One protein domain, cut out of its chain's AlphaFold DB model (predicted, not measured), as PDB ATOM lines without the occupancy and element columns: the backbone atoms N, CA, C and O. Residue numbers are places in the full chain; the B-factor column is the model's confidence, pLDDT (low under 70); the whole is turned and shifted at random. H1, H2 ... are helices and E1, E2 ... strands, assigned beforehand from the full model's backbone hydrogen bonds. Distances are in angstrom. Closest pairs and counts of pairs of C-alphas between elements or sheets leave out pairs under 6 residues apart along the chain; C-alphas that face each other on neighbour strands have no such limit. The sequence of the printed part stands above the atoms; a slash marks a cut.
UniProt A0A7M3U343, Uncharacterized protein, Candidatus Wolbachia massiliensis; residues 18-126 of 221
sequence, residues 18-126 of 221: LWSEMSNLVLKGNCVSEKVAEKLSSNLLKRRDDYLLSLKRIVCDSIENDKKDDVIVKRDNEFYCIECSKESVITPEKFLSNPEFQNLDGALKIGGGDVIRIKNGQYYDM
ATOM      1  N   LEU A  18      36.147 -22.179 -41.618       69.62
ATOM      2  CA  LEU A  18      35.154 -21.241 -41.083       69.62
ATOM      3  C   LEU A  18      33.748 -21.855 -41.066       69.62
ATOM      4  O   LEU A  18      33.008 -21.694 -40.098       69.62
ATOM      5  N   TRP A  19      33.382 -22.608 -42.106       66.38
ATOM      6  CA  TRP A  19      32.112 -23.335 -42.153       66.38
ATOM      7  C   TRP A  19      32.039 -24.461 -41.124       66.38
ATOM      8  O   TRP A  19      30.973 -24.693 -40.550       66.38
ATOM      9  N   SER A  20      33.152 -25.149 -40.868       65.50
ATOM     10  CA  SER A  20      33.252 -26.179 -39.831       65.50
ATOM     11  C   SER A  20      33.103 -25.578 -38.431       65.50
ATOM     12  O   SER A  20      32.339 -26.086 -37.611       65.50
ATOM     13  N   GLU A  21      33.751 -24.443 -38.176       66.06
ATOM     14  CA  GLU A  21      33.652 -23.714 -36.911       66.06
ATOM     15  C   GLU A  21      32.242 -23.155 -36.682       66.06
ATOM     16  O   GLU A  21      31.656 -23.366 -35.620       66.06
ATOM     17  N   MET A  22      31.634 -22.557 -37.712       68.81
ATOM     18  CA  MET A  22      30.238 -22.115 -37.677       68.81
ATOM     19  C   MET A  22      29.276 -23.288 -37.456       68.81
ATOM     20  O   MET A  22      28.349 -23.183 -36.656       68.81
ATOM     21  N   SER A  23      29.507 -24.426 -38.115       68.81
ATOM     22  CA  SER A  23      28.704 -25.636 -37.912       68.81
ATOM     23  C   SER A  23      28.828 -26.147 -36.482       68.81
ATOM     24  O   SER A  23      27.816 -26.466 -35.868       68.81
ATOM     25  N   ASN A  24      30.039 -26.171 -35.924       67.25
ATOM     26  CA  ASN A  24      30.263 -26.540 -34.530       67.25
ATOM     27  C   ASN A  24      29.525 -25.597 -33.579       67.25
ATOM     28  O   ASN A  24      28.806 -26.088 -32.718       67.25
ATOM     29  N   LEU A  25      29.630 -24.277 -33.767       69.44
ATOM     30  CA  LEU A  25      28.925 -23.261 -32.970       69.44
ATOM     31  C   LEU A  25      27.400 -23.447 -32.997       69.44
ATOM     32  O   LEU A  25      26.734 -23.358 -31.965       69.44
ATOM     33  N   VAL A  26      26.845 -23.730 -34.177       71.44
ATOM     34  CA  VAL A  26      25.409 -23.974 -34.364       71.44
ATOM     35  C   VAL A  26      24.973 -25.286 -33.711       71.44
ATOM     36  O   VAL A  26      23.954 -25.313 -33.021       71.44
ATOM     37  N   LEU A  27      25.723 -26.374 -33.923       73.06
ATOM     38  CA  LEU A  27      25.409 -27.702 -33.381       73.06
ATOM     39  C   LEU A  27      25.377 -27.682 -31.859       73.06
ATOM     40  O   LEU A  27      24.462 -28.218 -31.245       73.06
ATOM     41  N   LYS A  28      26.362 -27.007 -31.276       70.06
ATOM     42  CA  LYS A  28      26.558 -26.871 -29.841       70.06
ATOM     43  C   LYS A  28      25.633 -25.859 -29.169       70.06
ATOM     44  O   LYS A  28      25.787 -25.654 -27.973       70.06
ATOM     45  N   GLY A  29      24.682 -25.302 -29.927       61.84
ATOM     46  CA  GLY A  29      23.471 -24.647 -29.444       61.84
ATOM     47  C   GLY A  29      23.582 -23.157 -29.110       61.84
ATOM     48  O   GLY A  29      22.739 -22.639 -28.377       61.84
ATOM     49  N   ASN A  30      24.516 -22.429 -29.739       61.81
ATOM     50  CA  ASN A  30      24.409 -20.967 -29.790       61.81
ATOM     51  C   ASN A  30      22.982 -20.558 -30.205       61.81
ATOM     52  O   ASN A  30      22.381 -21.181 -31.087       61.81
ATOM     53  N   CYS A  31      22.436 -19.497 -29.601       55.81
ATOM     54  CA  CYS A  31      21.184 -18.898 -30.063       55.81
ATOM     55  C   CYS A  31      21.363 -18.382 -31.496       55.81
ATOM     56  O   CYS A  31      21.841 -17.275 -31.735       55.81
ATOM     57  N   VAL A  32      20.985 -19.208 -32.470       59.69
ATOM     58  CA  VAL A  32      20.942 -18.830 -33.878       59.69
ATOM     59  C   VAL A  32      19.643 -18.072 -34.112       59.69
ATOM     60  O   VAL A  32      18.564 -18.630 -33.933       59.69
ATOM     61  N   SER A  33      19.733 -16.803 -34.518       59.94
ATOM     62  CA  SER A  33      18.543 -16.035 -34.914       59.94
ATOM     63  C   SER A  33      17.782 -16.742 -36.042       59.94
ATOM     64  O   SER A  33      18.418 -17.354 -36.903       59.94
ATOM     65  N   GLU A  34      16.455 -16.598 -36.104       64.19
ATOM     66  CA  GLU A  34      15.618 -17.201 -37.161       64.19
ATOM     67  C   GLU A  34      16.148 -16.897 -38.570       64.19
ATOM     68  O   GLU A  34      16.317 -17.803 -39.380       64.19
ATOM     69  N   LYS A  35      16.570 -15.649 -38.818       65.69
ATOM     70  CA  LYS A  35      17.154 -15.213 -40.101       65.69
ATOM     71  C   LYS A  35      18.422 -15.970 -40.500       65.69
ATOM     72  O   LYS A  35      18.721 -16.108 -41.685       65.69
ATOM     73  N   VAL A  36      19.220 -16.391 -39.518       65.94
ATOM     74  CA  VAL A  36      20.416 -17.206 -39.764       65.94
ATOM     75  C   VAL A  36      20.007 -18.667 -39.906       65.94
ATOM     76  O   VAL A  36      20.502 -19.322 -40.815       65.94
ATOM     77  N   ALA A  37      19.062 -19.153 -39.095       66.12
ATOM     78  CA  ALA A  37      18.549 -20.518 -39.172       66.12
ATOM     79  C   ALA A  37      17.933 -20.844 -40.544       66.12
ATOM     80  O   ALA A  37      18.217 -21.907 -41.086       66.12
ATOM     81  N   GLU A  38      17.206 -19.905 -41.154       73.81
ATOM     82  CA  GLU A  38      16.661 -20.018 -42.520       73.81
ATOM     83  C   GLU A  38      17.735 -20.232 -43.599       73.81
ATOM     84  O   GLU A  38      17.454 -20.774 -44.667       73.81
ATOM     85  N   LYS A  39      18.973 -19.798 -43.337       73.69
ATOM     86  CA  LYS A  39      20.114 -19.937 -44.254       73.69
ATOM     87  C   LYS A  39      20.955 -21.180 -43.969       73.69
ATOM     88  O   LYS A  39      21.856 -21.488 -44.750       73.69
ATOM     89  N   LEU A  40      20.706 -21.873 -42.859       74.00
ATOM     90  CA  LEU A  40      21.423 -23.091 -42.507       74.00
ATOM     91  C   LEU A  40      20.840 -24.292 -43.247       74.00
ATOM     92  O   LEU A  40      19.648 -24.373 -43.527       74.00
ATOM     93  N   SER A  41      21.696 -25.270 -43.540       80.75
ATOM     94  CA  SER A  41      21.225 -26.521 -44.131       80.75
ATOM     95  C   SER A  41      20.287 -27.259 -43.169       80.75
ATOM     96  O   SER A  41      20.549 -27.343 -41.967       80.75
ATOM     97  N   SER A  42      19.230 -27.866 -43.710       81.62
ATOM     98  CA  SER A  42      18.285 -28.684 -42.937       81.62
ATOM     99  C   SER A  42      18.967 -29.842 -42.200       81.62
ATOM    100  O   SER A  42      18.566 -30.195 -41.095       81.62
ATOM    101  N   ASN A  43      20.040 -30.400 -42.770       84.38
ATOM    102  CA  ASN A  43      20.857 -31.430 -42.126       84.38
ATOM    103  C   ASN A  43      21.538 -30.900 -40.851       84.38
ATOM    104  O   ASN A  43      21.497 -31.552 -39.811       84.38
ATOM    105  N   LEU A  44      22.116 -29.695 -40.897       81.44
ATOM    106  CA  LEU A  44      22.751 -29.084 -39.728       81.44
ATOM    107  C   LEU A  44      21.739 -28.818 -38.605       81.44
ATOM    108  O   LEU A  44      22.034 -29.106 -37.448       81.44
ATOM    109  N   LEU A  45      20.548 -28.318 -38.951       82.12
ATOM    110  CA  LEU A  45      19.465 -28.096 -37.987       82.12
ATOM    111  C   LEU A  45      19.009 -29.412 -37.350       82.12
ATOM    112  O   LEU A  45      18.963 -29.510 -36.131       82.12
ATOM    113  N   LYS A  46      18.800 -30.460 -38.155       87.00
ATOM    114  CA  LYS A  46      18.453 -31.789 -37.640       87.00
ATOM    115  C   LYS A  46      19.517 -32.335 -36.685       87.00
ATOM    116  O   LYS A  46      19.189 -32.805 -35.604       87.00
ATOM    117  N   ARG A  47      20.799 -32.240 -37.054       86.00
ATOM    118  CA  ARG A  47      21.908 -32.687 -36.194       86.00
ATOM    119  C   ARG A  47      21.972 -31.916 -34.876       86.00
ATOM    120  O   ARG A  47      22.351 -32.492 -33.862       86.00
ATOM    121  N   ARG A  48      21.627 -30.626 -34.889       83.88
ATOM    122  CA  ARG A  48      21.506 -29.813 -33.674       83.88
ATOM    123  C   ARG A  48      20.356 -30.315 -32.801       83.88
ATOM    124  O   ARG A  48      20.551 -30.472 -31.601       83.88
ATOM    125  N   ASP A  49      19.193 -30.586 -33.384       84.69
ATOM    126  CA  ASP A  49      18.039 -31.094 -32.636       84.69
ATOM    127  C   ASP A  49      18.340 -32.469 -32.020       84.69
ATOM    128  O   ASP A  49      18.102 -32.677 -30.831       84.69
ATOM    129  N   ASP A  50      18.962 -33.371 -32.787       89.94
ATOM    130  CA  ASP A  50      19.421 -34.681 -32.310       89.94
ATOM    131  C   ASP A  50      20.421 -34.536 -31.143       89.94
ATOM    132  O   ASP A  50      20.347 -35.264 -30.147       89.94
ATOM    133  N   TYR A  51      21.335 -33.564 -31.229       89.06
ATOM    134  CA  TYR A  51      22.277 -33.247 -30.155       89.06
ATOM    135  C   TYR A  51      21.560 -32.741 -28.894       89.06
ATOM    136  O   TYR A  51      21.783 -33.288 -27.812       89.06
ATOM    137  N   LEU A  52      20.650 -31.769 -29.007       87.06
ATOM    138  CA  LEU A  52      19.888 -31.258 -27.859       87.06
ATOM    139  C   LEU A  52      19.008 -32.344 -27.219       87.06
ATOM    140  O   LEU A  52      18.908 -32.408 -25.993       87.06
ATOM    141  N   LEU A  53      18.425 -33.241 -28.021       90.75
ATOM    142  CA  LEU A  53      17.697 -34.413 -27.526       90.75
ATOM    143  C   LEU A  53      18.605 -35.363 -26.736       90.75
ATOM    144  O   LEU A  53      18.189 -35.892 -25.704       90.75
ATOM    145  N   SER A  54      19.849 -35.559 -27.182       92.69
ATOM    146  CA  SER A  54      20.822 -36.370 -26.445       92.69
ATOM    147  C   SER A  54      21.174 -35.749 -25.087       92.69
ATOM    148  O   SER A  54      21.168 -36.460 -24.081       92.69
ATOM    149  N   LEU A  55      21.358 -34.422 -25.026       91.75
ATOM    150  CA  LEU A  55      21.578 -33.700 -23.769       91.75
ATOM    151  C   LEU A  55      20.365 -33.805 -22.843       91.75
ATOM    152  O   LEU A  55      20.518 -34.100 -21.658       91.75
ATOM    153  N   LYS A  56      19.151 -33.635 -23.387       93.12
ATOM    154  CA  LYS A  56      17.905 -33.846 -22.640       93.12
ATOM    155  C   LYS A  56      17.855 -35.250 -22.048       93.12
ATOM    156  O   LYS A  56      17.507 -35.383 -20.882       93.12
ATOM    157  N   ARG A  57      18.242 -36.286 -22.799       93.62
ATOM    158  CA  ARG A  57      18.265 -37.663 -22.286       93.62
ATOM    159  C   ARG A  57      19.237 -37.826 -21.118       93.62
ATOM    160  O   ARG A  57      18.844 -38.387 -20.105       93.62
ATOM    161  N   ILE A  58      20.446 -37.274 -21.229       93.19
ATOM    162  CA  ILE A  58      21.442 -37.300 -20.145       93.19
ATOM    163  C   ILE A  58      20.874 -36.657 -18.869       93.19
ATOM    164  O   ILE A  58      21.000 -37.215 -17.781       93.19
ATOM    165  N   VAL A  59      20.204 -35.508 -18.996       91.69
ATOM    166  CA  VAL A  59      19.550 -34.843 -17.858       91.69
ATOM    167  C   VAL A  59      18.381 -35.677 -17.329       91.69
ATOM    168  O   VAL A  59      18.270 -35.868 -16.124       91.69
ATOM    169  N   CYS A  60      17.538 -36.241 -18.190       92.88
ATOM    170  CA  CYS A  60      16.441 -37.120 -17.779       92.88
ATOM    171  C   CYS A  60      16.926 -38.370 -17.023       92.88
ATOM    172  O   CYS A  60      16.244 -38.832 -16.107       92.88
ATOM    173  N   ASP A  61      18.094 -38.909 -17.368       92.56
ATOM    174  CA  ASP A  61      18.715 -40.038 -16.665       92.56
ATOM    175  C   ASP A  61      19.223 -39.636 -15.264       92.56
ATOM    176  O   ASP A  61      19.367 -40.483 -14.384       92.56
ATOM    177  N   SER A  62      19.434 -38.336 -15.024       87.62
ATOM    178  CA  SER A  62      19.767 -37.786 -13.702       87.62
ATOM    179  C   SER A  62      18.556 -37.515 -12.801       87.62
ATOM    180  O   SER A  62      18.741 -37.235 -11.615       87.62
ATOM    181  N   ILE A  63      17.332 -37.607 -13.336       86.12
ATOM    182  CA  ILE A  63      16.091 -37.451 -12.569       86.12
ATOM    183  C   ILE A  63      15.701 -38.805 -11.973       86.12
ATOM    184  O   ILE A  63      15.533 -39.794 -12.690       86.12
ATOM    185  N   GLU A  64      15.570 -38.834 -10.651       85.31
ATOM    186  CA  GLU A  64      15.361 -40.050  -9.861       85.31
ATOM    187  C   GLU A  64      13.907 -40.506  -9.848       85.31
ATOM    188  O   GLU A  64      13.631 -41.693  -9.691       85.31
ATOM    189  N   ASN A  65      12.980 -39.574 -10.049       81.31
ATOM    190  CA  ASN A  65      11.577 -39.888 -10.245       81.31
ATOM    191  C   ASN A  65      11.182 -39.840 -11.728       81.31
ATOM    192  O   ASN A  65      11.889 -39.309 -12.583       81.31
ATOM    193  N   ASP A  66      10.008 -40.372 -12.053       83.12
ATOM    194  CA  ASP A  66       9.524 -40.441 -13.440       83.12
ATOM    195  C   ASP A  66       9.027 -39.087 -13.991       83.12
ATOM    196  O   ASP A  66       8.361 -39.020 -15.021       83.12
ATOM    197  N   LYS A  67       9.359 -37.968 -13.334       83.88
ATOM    198  CA  LYS A  67       8.922 -36.615 -13.707       83.88
ATOM    199  C   LYS A  67       9.877 -35.986 -14.721       83.88
ATOM    200  O   LYS A  67      10.631 -35.067 -14.397       83.88
ATOM    201  N   LYS A  68       9.848 -36.517 -15.950       85.81
ATOM    202  CA  LYS A  68      10.811 -36.215 -17.033       85.81
ATOM    203  C   LYS A  68      10.207 -35.470 -18.233       85.81
ATOM    204  O   LYS A  68      10.943 -35.065 -19.133       85.81
ATOM    205  N   ASP A  69       8.890 -35.274 -18.245       78.12
ATOM    206  CA  ASP A  69       8.156 -34.790 -19.422       78.12
ATOM    207  C   ASP A  69       8.531 -33.343 -19.805       78.12
ATOM    208  O   ASP A  69       8.762 -33.045 -20.981       78.12
ATOM    209  N   ASP A  70       8.762 -32.487 -18.805       84.25
ATOM    210  CA  ASP A  70       8.986 -31.044 -18.986       84.25
ATOM    211  C   ASP A  70      10.462 -30.617 -18.929       84.25
ATOM    212  O   ASP A  70      10.771 -29.457 -18.656       84.25
ATOM    213  N   VAL A  71      11.401 -31.536 -19.176       89.69
ATOM    214  CA  VAL A  71      12.829 -31.179 -19.201       89.69
ATOM    215  C   VAL A  71      13.157 -30.396 -20.470       89.69
ATOM    216  O   VAL A  71      12.954 -30.883 -21.589       89.69
ATOM    217  N   ILE A  72      13.720 -29.204 -20.302       88.44
ATOM    218  CA  ILE A  72      14.265 -28.367 -21.373       88.44
ATOM    219  C   ILE A  72      15.765 -28.235 -21.142       88.44
ATOM    220  O   ILE A  72      16.200 -27.918 -20.039       88.44
ATOM    221  N   VAL A  73      16.556 -28.445 -22.195       88.44
ATOM    222  CA  VAL A  73      18.002 -28.217 -22.164       88.44
ATOM    223  C   VAL A  73      18.375 -27.229 -23.257       88.44
ATOM    224  O   VAL A  73      18.066 -27.426 -24.433       88.44
ATOM    225  N   LYS A  74      19.049 -26.159 -22.852       85.25
ATOM    226  CA  LYS A  74      19.720 -25.187 -23.713       85.25
ATOM    227  C   LYS A  74      21.207 -25.278 -23.410       85.25
ATOM    228  O   LYS A  74      21.591 -25.469 -22.260       85.25
ATOM    229  N   ARG A  75      22.048 -25.151 -24.424       80.00
ATOM    230  CA  ARG A  75      23.499 -25.246 -24.274       80.00
ATOM    231  C   ARG A  75      24.140 -24.450 -25.389       80.00
ATOM    232  O   ARG A  75      23.649 -24.530 -26.500       80.00
ATOM    233  N   ASP A  76      25.187 -23.712 -25.085       75.12
ATOM    234  CA  ASP A  76      26.097 -23.079 -26.025       75.12
ATOM    235  C   ASP A  76      27.544 -23.459 -25.657       75.12
ATOM    236  O   ASP A  76      27.775 -24.370 -24.858       75.12
ATOM    237  N   ASN A  77      28.544 -22.843 -26.286       72.44
ATOM    238  CA  ASN A  77      29.942 -23.216 -26.062       72.44
ATOM    239  C   ASN A  77      30.507 -22.881 -24.680       72.44
ATOM    240  O   ASN A  77      31.532 -23.462 -24.326       72.44
ATOM    241  N   GLU A  78      29.874 -21.989 -23.930       74.94
ATOM    242  CA  GLU A  78      30.354 -21.507 -22.632       74.94
ATOM    243  C   GLU A  78      29.350 -21.784 -21.506       74.94
ATOM    244  O   GLU A  78      29.730 -21.827 -20.334       74.94
ATOM    245  N   PHE A  79      28.080 -22.002 -21.856       79.81
ATOM    246  CA  PHE A  79      26.970 -22.038 -20.924       79.81
ATOM    247  C   PHE A  79      25.948 -23.138 -21.235       79.81
ATOM    248  O   PHE A  79      25.672 -23.458 -22.389       79.81
ATOM    249  N   TYR A  80      25.299 -23.680 -20.205       84.81
ATOM    250  CA  TYR A  80      24.082 -24.476 -20.358       84.81
ATOM    251  C   TYR A  80      22.981 -24.040 -19.389       84.81
ATOM    252  O   TYR A  80      23.232 -23.549 -18.294       84.81
ATOM    253  N   CYS A  81      21.729 -24.266 -19.775       85.56
ATOM    254  CA  CYS A  81      20.557 -24.054 -18.941       85.56
ATOM    255  C   CYS A  81      19.639 -25.272 -19.011       85.56
ATOM    256  O   CYS A  81      19.269 -25.725 -20.094       85.56
ATOM    257  N   ILE A  82      19.279 -25.787 -17.844       87.44
ATOM    258  CA  ILE A  82      18.355 -26.894 -17.658       87.44
ATOM    259  C   ILE A  82      17.128 -26.352 -16.940       87.44
ATOM    260  O   ILE A  82      17.248 -25.710 -15.897       87.44
ATOM    261  N   GLU A  83      15.951 -26.629 -17.479       86.81
ATOM    262  CA  GLU A  83      14.678 -26.340 -16.829       86.81
ATOM    263  C   GLU A  83      13.947 -27.668 -16.612       86.81
ATOM    264  O   GLU A  83      13.804 -28.454 -17.546       86.81
ATOM    265  N   CYS A  84      13.520 -27.927 -15.379       84.88
ATOM    266  CA  CYS A  84      12.791 -29.128 -14.978       84.88
ATOM    267  C   CYS A  84      11.482 -28.741 -14.285       84.88
ATOM    268  O   CYS A  84      11.331 -27.620 -13.795       84.88
ATOM    269  N   SER A  85      10.539 -29.677 -14.184       84.00
ATOM    270  CA  SER A  85       9.309 -29.460 -13.414       84.00
ATOM    271  C   SER A  85       9.607 -29.319 -11.915       84.00
ATOM    272  O   SER A  85      10.600 -29.854 -11.424       84.00
ATOM    273  N   LYS A  86       8.714 -28.667 -11.154       77.50
ATOM    274  CA  LYS A  86       8.846 -28.568  -9.682       77.50
ATOM    275  C   LYS A  86       8.834 -29.929  -8.976       77.50
ATOM    276  O   LYS A  86       9.239 -30.037  -7.828       77.50
ATOM    277  N   GLU A  87       8.270 -30.933  -9.641       75.69
ATOM    278  CA  GLU A  87       8.093 -32.278  -9.110       75.69
ATOM    279  C   GLU A  87       9.327 -33.138  -9.374       75.69
ATOM    280  O   GLU A  87       9.433 -34.206  -8.791       75.69
ATOM    281  N   SER A  88      10.248 -32.702 -10.236       77.81
ATOM    282  CA  SER A  88      11.443 -33.456 -10.603       77.81
ATOM    283  C   SER A  88      12.445 -33.488  -9.449       77.81
ATOM    284  O   SER A  88      12.867 -32.445  -8.951       77.81
ATOM    285  N   VAL A  89      12.873 -34.690  -9.065       77.25
ATOM    286  CA  VAL A  89      13.993 -34.891  -8.134       77.25
ATOM    287  C   VAL A  89      15.225 -35.177  -8.975       77.25
ATOM    288  O   VAL A  89      15.346 -36.258  -9.546       77.25
ATOM    289  N   ILE A  90      16.093 -34.182  -9.124       77.69
ATOM    290  CA  ILE A  90      17.291 -34.263  -9.960       77.69
ATOM    291  C   ILE A  90      18.537 -34.402  -9.092       77.69
ATOM    292  O   ILE A  90      18.678 -33.686  -8.103       77.69
ATOM    293  N   THR A  91      19.453 -35.274  -9.509       79.00
ATOM    294  CA  THR A  91      20.782 -35.437  -8.906       79.00
ATOM    295  C   THR A  91      21.817 -34.895  -9.885       79.00
ATOM    296  O   THR A  91      22.268 -35.633 -10.768       79.00
ATOM    297  N   PRO A  92      22.182 -33.600  -9.804       76.75
ATOM    298  CA  PRO A  92      22.884 -32.943 -10.903       76.75
ATOM    299  C   PRO A  92      24.294 -33.498 -11.132       76.75
ATOM    300  O   PRO A  92      24.760 -33.534 -12.267       76.75
ATOM    301  N   GLU A  93      24.933 -34.051 -10.096       78.06
ATOM    302  CA  GLU A  93      26.207 -34.780 -10.191       78.06
ATOM    303  C   GLU A  93      26.207 -35.852 -11.294       78.06
ATOM    304  O   GLU A  93      27.203 -36.016 -12.001       78.06
ATOM    305  N   LYS A  94      25.072 -36.540 -11.500       83.12
ATOM    306  CA  LYS A  94      24.944 -37.582 -12.528       83.12
ATOM    307  C   LYS A  94      25.141 -37.010 -13.929       83.12
ATOM    308  O   LYS A  94      25.920 -37.571 -14.697       83.12
ATOM    309  N   PHE A  95      24.501 -35.887 -14.268       86.00
ATOM    310  CA  PHE A  95      24.686 -35.287 -15.595       86.00
ATOM    311  C   PHE A  95      25.980 -34.470 -15.688       86.00
ATOM    312  O   PHE A  95      26.589 -34.436 -16.751       86.00
ATOM    313  N   LEU A  96      26.445 -33.866 -14.591       82.88
ATOM    314  CA  LEU A  96      27.702 -33.110 -14.547       82.88
ATOM    315  C   LEU A  96      28.937 -33.985 -14.768       82.88
ATOM    316  O   LEU A  96      29.963 -33.502 -15.245       82.88
ATOM    317  N   SER A  97      28.837 -35.281 -14.463       84.81
ATOM    318  CA  SER A  97      29.876 -36.251 -14.807       84.81
ATOM    319  C   SER A  97      30.069 -36.410 -16.322       84.81
ATOM    320  O   SER A  97      31.134 -36.844 -16.765       84.81
ATOM    321  N   ASN A  98      29.073 -36.031 -17.131       90.19
ATOM    322  CA  ASN A  98      29.143 -36.137 -18.579       90.19
ATOM    323  C   ASN A  98      30.025 -35.016 -19.179       90.19
ATOM    324  O   ASN A  98      29.813 -33.841 -18.863       90.19
ATOM    325  N   PRO A  99      30.968 -35.344 -20.087       89.44
ATOM    326  CA  PRO A  99      31.875 -34.372 -20.705       89.44
ATOM    327  C   PRO A  99      31.197 -33.177 -21.388       89.44
ATOM    328  O   PRO A  99      31.802 -32.113 -21.474       89.44
ATOM    329  N   GLU A 100      29.953 -33.320 -21.852       88.44
ATOM    330  CA  GLU A 100      29.212 -32.241 -22.519       88.44
ATOM    331  C   GLU A 100      28.903 -31.047 -21.602       88.44
ATOM    332  O   GLU A 100      28.702 -29.936 -22.101       88.44
ATOM    333  N   PHE A 101      28.890 -31.262 -20.281       85.31
ATOM    334  CA  PHE A 101      28.629 -30.234 -19.267       85.31
ATOM    335  C   PHE A 101      29.892 -29.798 -18.509       85.31
ATOM    336  O   PHE A 101      29.845 -28.866 -17.708       85.31
ATOM    337  N   GLN A 102      31.030 -30.456 -18.745       82.69
ATOM    338  CA  GLN A 102      32.275 -30.144 -18.049       82.69
ATOM    339  C   GLN A 102      32.855 -28.807 -18.514       82.69
ATOM    340  O   GLN A 102      32.862 -28.493 -19.701       82.69
ATOM    341  N   ASN A 103      33.409 -28.046 -17.566       78.81
ATOM    342  CA  ASN A 103      34.041 -26.739 -17.795       78.81
ATOM    343  C   ASN A 103      33.113 -25.662 -18.393       78.81
ATOM    344  O   ASN A 103      33.605 -24.664 -18.911       78.81
ATOM    345  N   LEU A 104      31.794 -25.852 -18.311       76.38
ATOM    346  CA  LEU A 104      30.796 -24.853 -18.687       76.38
ATOM    347  C   LEU A 104      30.214 -24.187 -17.437       76.38
ATOM    348  O   LEU A 104      30.076 -24.824 -16.387       76.38
ATOM    349  N   ASP A 105      29.830 -22.918 -17.564       78.00
ATOM    350  CA  ASP A 105      28.914 -22.304 -16.606       78.00
ATOM    351  C   ASP A 105      27.502 -22.881 -16.851       78.00
ATOM    352  O   ASP A 105      27.112 -23.201 -17.971       78.00
ATOM    353  N   GLY A 106      26.714 -23.043 -15.797       80.38
ATOM    354  CA  GLY A 106      25.429 -23.726 -15.855       80.38
ATOM    355  C   GLY A 106      24.340 -23.000 -15.090       80.38
ATOM    356  O   GLY A 106      24.610 -22.268 -14.140       80.38
ATOM    357  N   ALA A 107      23.091 -23.243 -15.467       81.69
ATOM    358  CA  ALA A 107      21.917 -22.878 -14.691       81.69
ATOM    359  C   ALA A 107      20.924 -24.042 -14.654       81.69
ATOM    360  O   ALA A 107      20.633 -24.646 -15.681       81.69
ATOM    361  N   LEU A 108      20.376 -24.329 -13.481       81.25
ATOM    362  CA  LEU A 108      19.321 -25.302 -13.258       81.25
ATOM    363  C   LEU A 108      18.118 -24.586 -12.646       81.25
ATOM    364  O   LEU A 108      18.220 -23.981 -11.581       81.25
ATOM    365  N   LYS A 109      16.977 -24.659 -13.320       81.50
ATOM    366  CA  LYS A 109      15.706 -24.099 -12.871       81.50
ATOM    367  C   LYS A 109      14.723 -25.232 -12.607       81.50
ATOM    368  O   LYS A 109      14.521 -26.086 -13.466       81.50
ATOM    369  N   ILE A 110      14.097 -25.224 -11.436       76.81
ATOM    370  CA  ILE A 110      13.128 -26.242 -11.023       76.81
ATOM    371  C   ILE A 110      11.766 -25.559 -10.834       76.81
ATOM    372  O   ILE A 110      11.572 -24.726  -9.949       76.81
ATOM    373  N   GLY A 111      10.813 -25.875 -11.709       75.75
ATOM    374  CA  GLY A 111       9.501 -25.235 -11.773       75.75
ATOM    375  C   GLY A 111       9.572 -23.744 -12.129       75.75
ATOM    376  O   GLY A 111      10.339 -23.319 -12.990       75.75
ATOM    377  N   GLY A 112       8.740 -22.935 -11.467       64.88
ATOM    378  CA  GLY A 112       8.748 -21.470 -11.586       64.88
ATOM    379  C   GLY A 112       9.640 -20.754 -10.564       64.88
ATOM    380  O   GLY A 112       9.545 -19.537 -10.463       64.88
ATOM    381  N   GLY A 113      10.425 -21.502  -9.780       59.81
ATOM    382  CA  GLY A 113      11.210 -20.988  -8.656       59.81
ATOM    383  C   GLY A 113      12.606 -20.481  -9.025       59.81
ATOM    384  O   GLY A 113      12.897 -20.202 -10.193       59.81
ATOM    385  N   ASP A 114      13.450 -20.369  -7.997       57.56
ATOM    386  CA  ASP A 114      14.814 -19.843  -8.083       57.56
ATOM    387  C   ASP A 114      15.706 -20.662  -9.026       57.56
ATOM    388  O   ASP A 114      15.552 -21.873  -9.205       57.56
ATOM    389  N   VAL A 115      16.662 -19.970  -9.644       63.81
ATOM    390  CA  VAL A 115      17.647 -20.571 -10.544       63.81
ATOM    391  C   VAL A 115      18.921 -20.865  -9.759       63.81
ATOM    392  O   VAL A 115      19.480 -19.985  -9.099       63.81
ATOM    393  N   ILE A 116      19.401 -22.094  -9.884       68.38
ATOM    394  CA  ILE A 116      20.654 -22.572  -9.311       68.38
ATOM    395  C   ILE A 116      21.737 -22.439 -10.384       68.38
ATOM    396  O   ILE A 116      21.724 -23.156 -11.381       68.38
ATOM    397  N   ARG A 117      22.681 -21.521 -10.205       69.56
ATOM    398  CA  ARG A 117      23.904 -21.444 -11.000       69.56
ATOM    399  C   ARG A 117      24.841 -22.593 -10.631       69.56
ATOM    400  O   ARG A 117      25.058 -22.890  -9.461       69.56
ATOM    401  N   ILE A 118      25.426 -23.213 -11.643       67.75
ATOM    402  CA  ILE A 118      26.375 -24.309 -11.504       67.75
ATOM    403  C   ILE A 118      27.691 -23.860 -12.128       67.75
ATOM    404  O   ILE A 118      27.712 -23.423 -13.275       67.75
ATOM    405  N   LYS A 119      28.793 -23.923 -11.385       64.25
ATOM    406  CA  LYS A 119      30.123 -23.606 -11.920       64.25
ATOM    407  C   LYS A 119      31.153 -24.540 -11.322       64.25
ATOM    408  O   LYS A 119      31.218 -24.676 -10.106       64.25
ATOM    409  N   ASN A 120      31.950 -25.191 -12.170       60.75
ATOM    410  CA  ASN A 120      32.953 -26.177 -11.746       60.75
ATOM    411  C   ASN A 120      32.377 -27.259 -10.804       60.75
ATOM    412  O   ASN A 120      33.023 -27.652  -9.837       60.75
ATOM    413  N   GLY A 121      31.136 -27.698 -11.048       53.38
ATOM    414  CA  GLY A 121      30.446 -28.683 -10.206       53.38
ATOM    415  C   GLY A 121      29.937 -28.161  -8.856       53.38
ATOM    416  O   GLY A 121      29.425 -28.950  -8.069       53.38
ATOM    417  N   GLN A 122      30.051 -26.859  -8.577       58.47
ATOM    418  CA  GLN A 122      29.527 -26.226  -7.363       58.47
ATOM    419  C   GLN A 122      28.190 -25.527  -7.636       58.47
ATOM    420  O   GLN A 122      28.019 -24.916  -8.695       58.47
ATOM    421  N   TYR A 123      27.264 -25.605  -6.676       63.91
ATOM    422  CA  TYR A 123      25.936 -24.987  -6.733       63.91
ATOM    423  C   TYR A 123      25.919 -23.630  -6.029       63.91
ATOM    424  O   TYR A 123      26.388 -23.501  -4.898       63.91
ATOM    425  N   TYR A 124      25.295 -22.649  -6.668       59.94
ATOM    426  CA  TYR A 124      25.016 -21.327  -6.115       59.94
ATOM    427  C   TYR A 124      23.594 -20.948  -6.500       59.94
ATOM    428  O   TYR A 124      23.236 -21.124  -7.656       59.94
ATOM    429  N   ASP A 125      22.768 -20.398  -5.617       55.38
ATOM    430  CA  ASP A 125      21.583 -19.698  -6.116       55.38
ATOM    431  C   ASP A 125      22.013 -18.379  -6.801       55.38
ATOM    432  O   ASP A 125      23.073 -17.814  -6.507       55.38
ATOM    433  N   MET A 126      21.222 -17.874  -7.753       47.53
ATOM    434  CA  MET A 126      21.539 -16.604  -8.430       47.53
ATOM    435  C   MET A 126      21.397 -15.352  -7.537       47.53
ATOM    436  O   MET A 126      21.782 -14.267  -7.966       47.53
TER     437      MET A 126
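AT A GLANCE: This is residues 18 to 126 of the 221 residues of an uncharacterized protein of Candidatus Wolbachia massiliensis (UniProt A0A7M3U343). A twisted sheet of five strands has one long helix, H3, across one face at its E1 side. Residues 52 to 60 of H3 cover E1, while the earlier part of H3 reaches out past the sheet to H1, which packs on it, and to H2 nearby; little H4 packs on the other end of H3. The printed part has 109 residues, with four named helices and five named strands in the order H1 H2 H3 E1 E2 H4 E3 E4 E5. The sheet runs E1 E2 E3 E4 E5 and is mixed, and the class is mixed, helices and strands. The whole is compact, with a radius of gyration of the C-alphas of 14.5 A and spans of 39 by 27 by 23 A.

HOW THE PARTS SIT: E2, residues 79 to 84, and E3, residues 105 to 110, are parallel inner strands; N 82 and O 107 are 2.8 A apart, within hydrogen-bond range. With H4, residues 92 to 96, between them they form a strand-helix-strand unit, two parallel neighbour strands joined through a helix, whose crossover is right-handed. E1, residues 72 to 75, an edge strand, forms an antiparallel hairpin with E2, with N 74 and O 81 at 2.8 A. E3, E4, residues 115 to 119, and E5, residues 122 to 125, form a meander, each strand the antiparallel neighbour of the one before; N 106 and O 118 are 2.7 A apart, and N 117 and O 124 2.6 A. H3, residues 42 to 61, is on one face of the sheet, giving two layers, helix over sheet, at a height over the sheet of 5.7 A. It lies over E1 and runs across the strands, but only just, at 61 degrees to E1 on the local plane; their closest C-alphas, of Lys 56 and Val 73, are 5.6 A apart. H1, residues 18 to 27, touches residues 44 to 51 of H3 at a steep tilt of 41 degrees, the same way, with the closest C-alphas, of Leu 27 and Arg 48, 4.4 A apart. H2, residues 34 to 37, is close to H3 but not clearly touching, the closest C-alphas, of Ala 37 and Leu 45, being 7.7 A apart. H4 touches residues 58 to 61 of H3, closest at the C-alphas of Val 59 and Phe 95, 5.6 A, and only grazes the sheet. Every O i to N i+4 pair is within hydrogen-bond range in H1, H3 and H4; H2 is too short for such a pair.

IN THESE COORDINATES: H3 measures 28.6 A from C-alpha 42 at (18.285, -28.684, -42.937) to C-alpha 61 at (18.715, -40.038, -16.665). E3 measures 17.2 A, E2 16.9 A and H1 14.0 A. E5 ends at C-alpha 125, (21.583, -19.698, -6.116).

THE WHOLE: The C-alphas farthest apart, of Leu 18 and Glu 87, are 43.3 A apart. The printed part has no cut and no long link. The mean pLDDT of the printed part is 77.2, and residues 18 to 25, 29 to 37 and 112 to 126 are under 70.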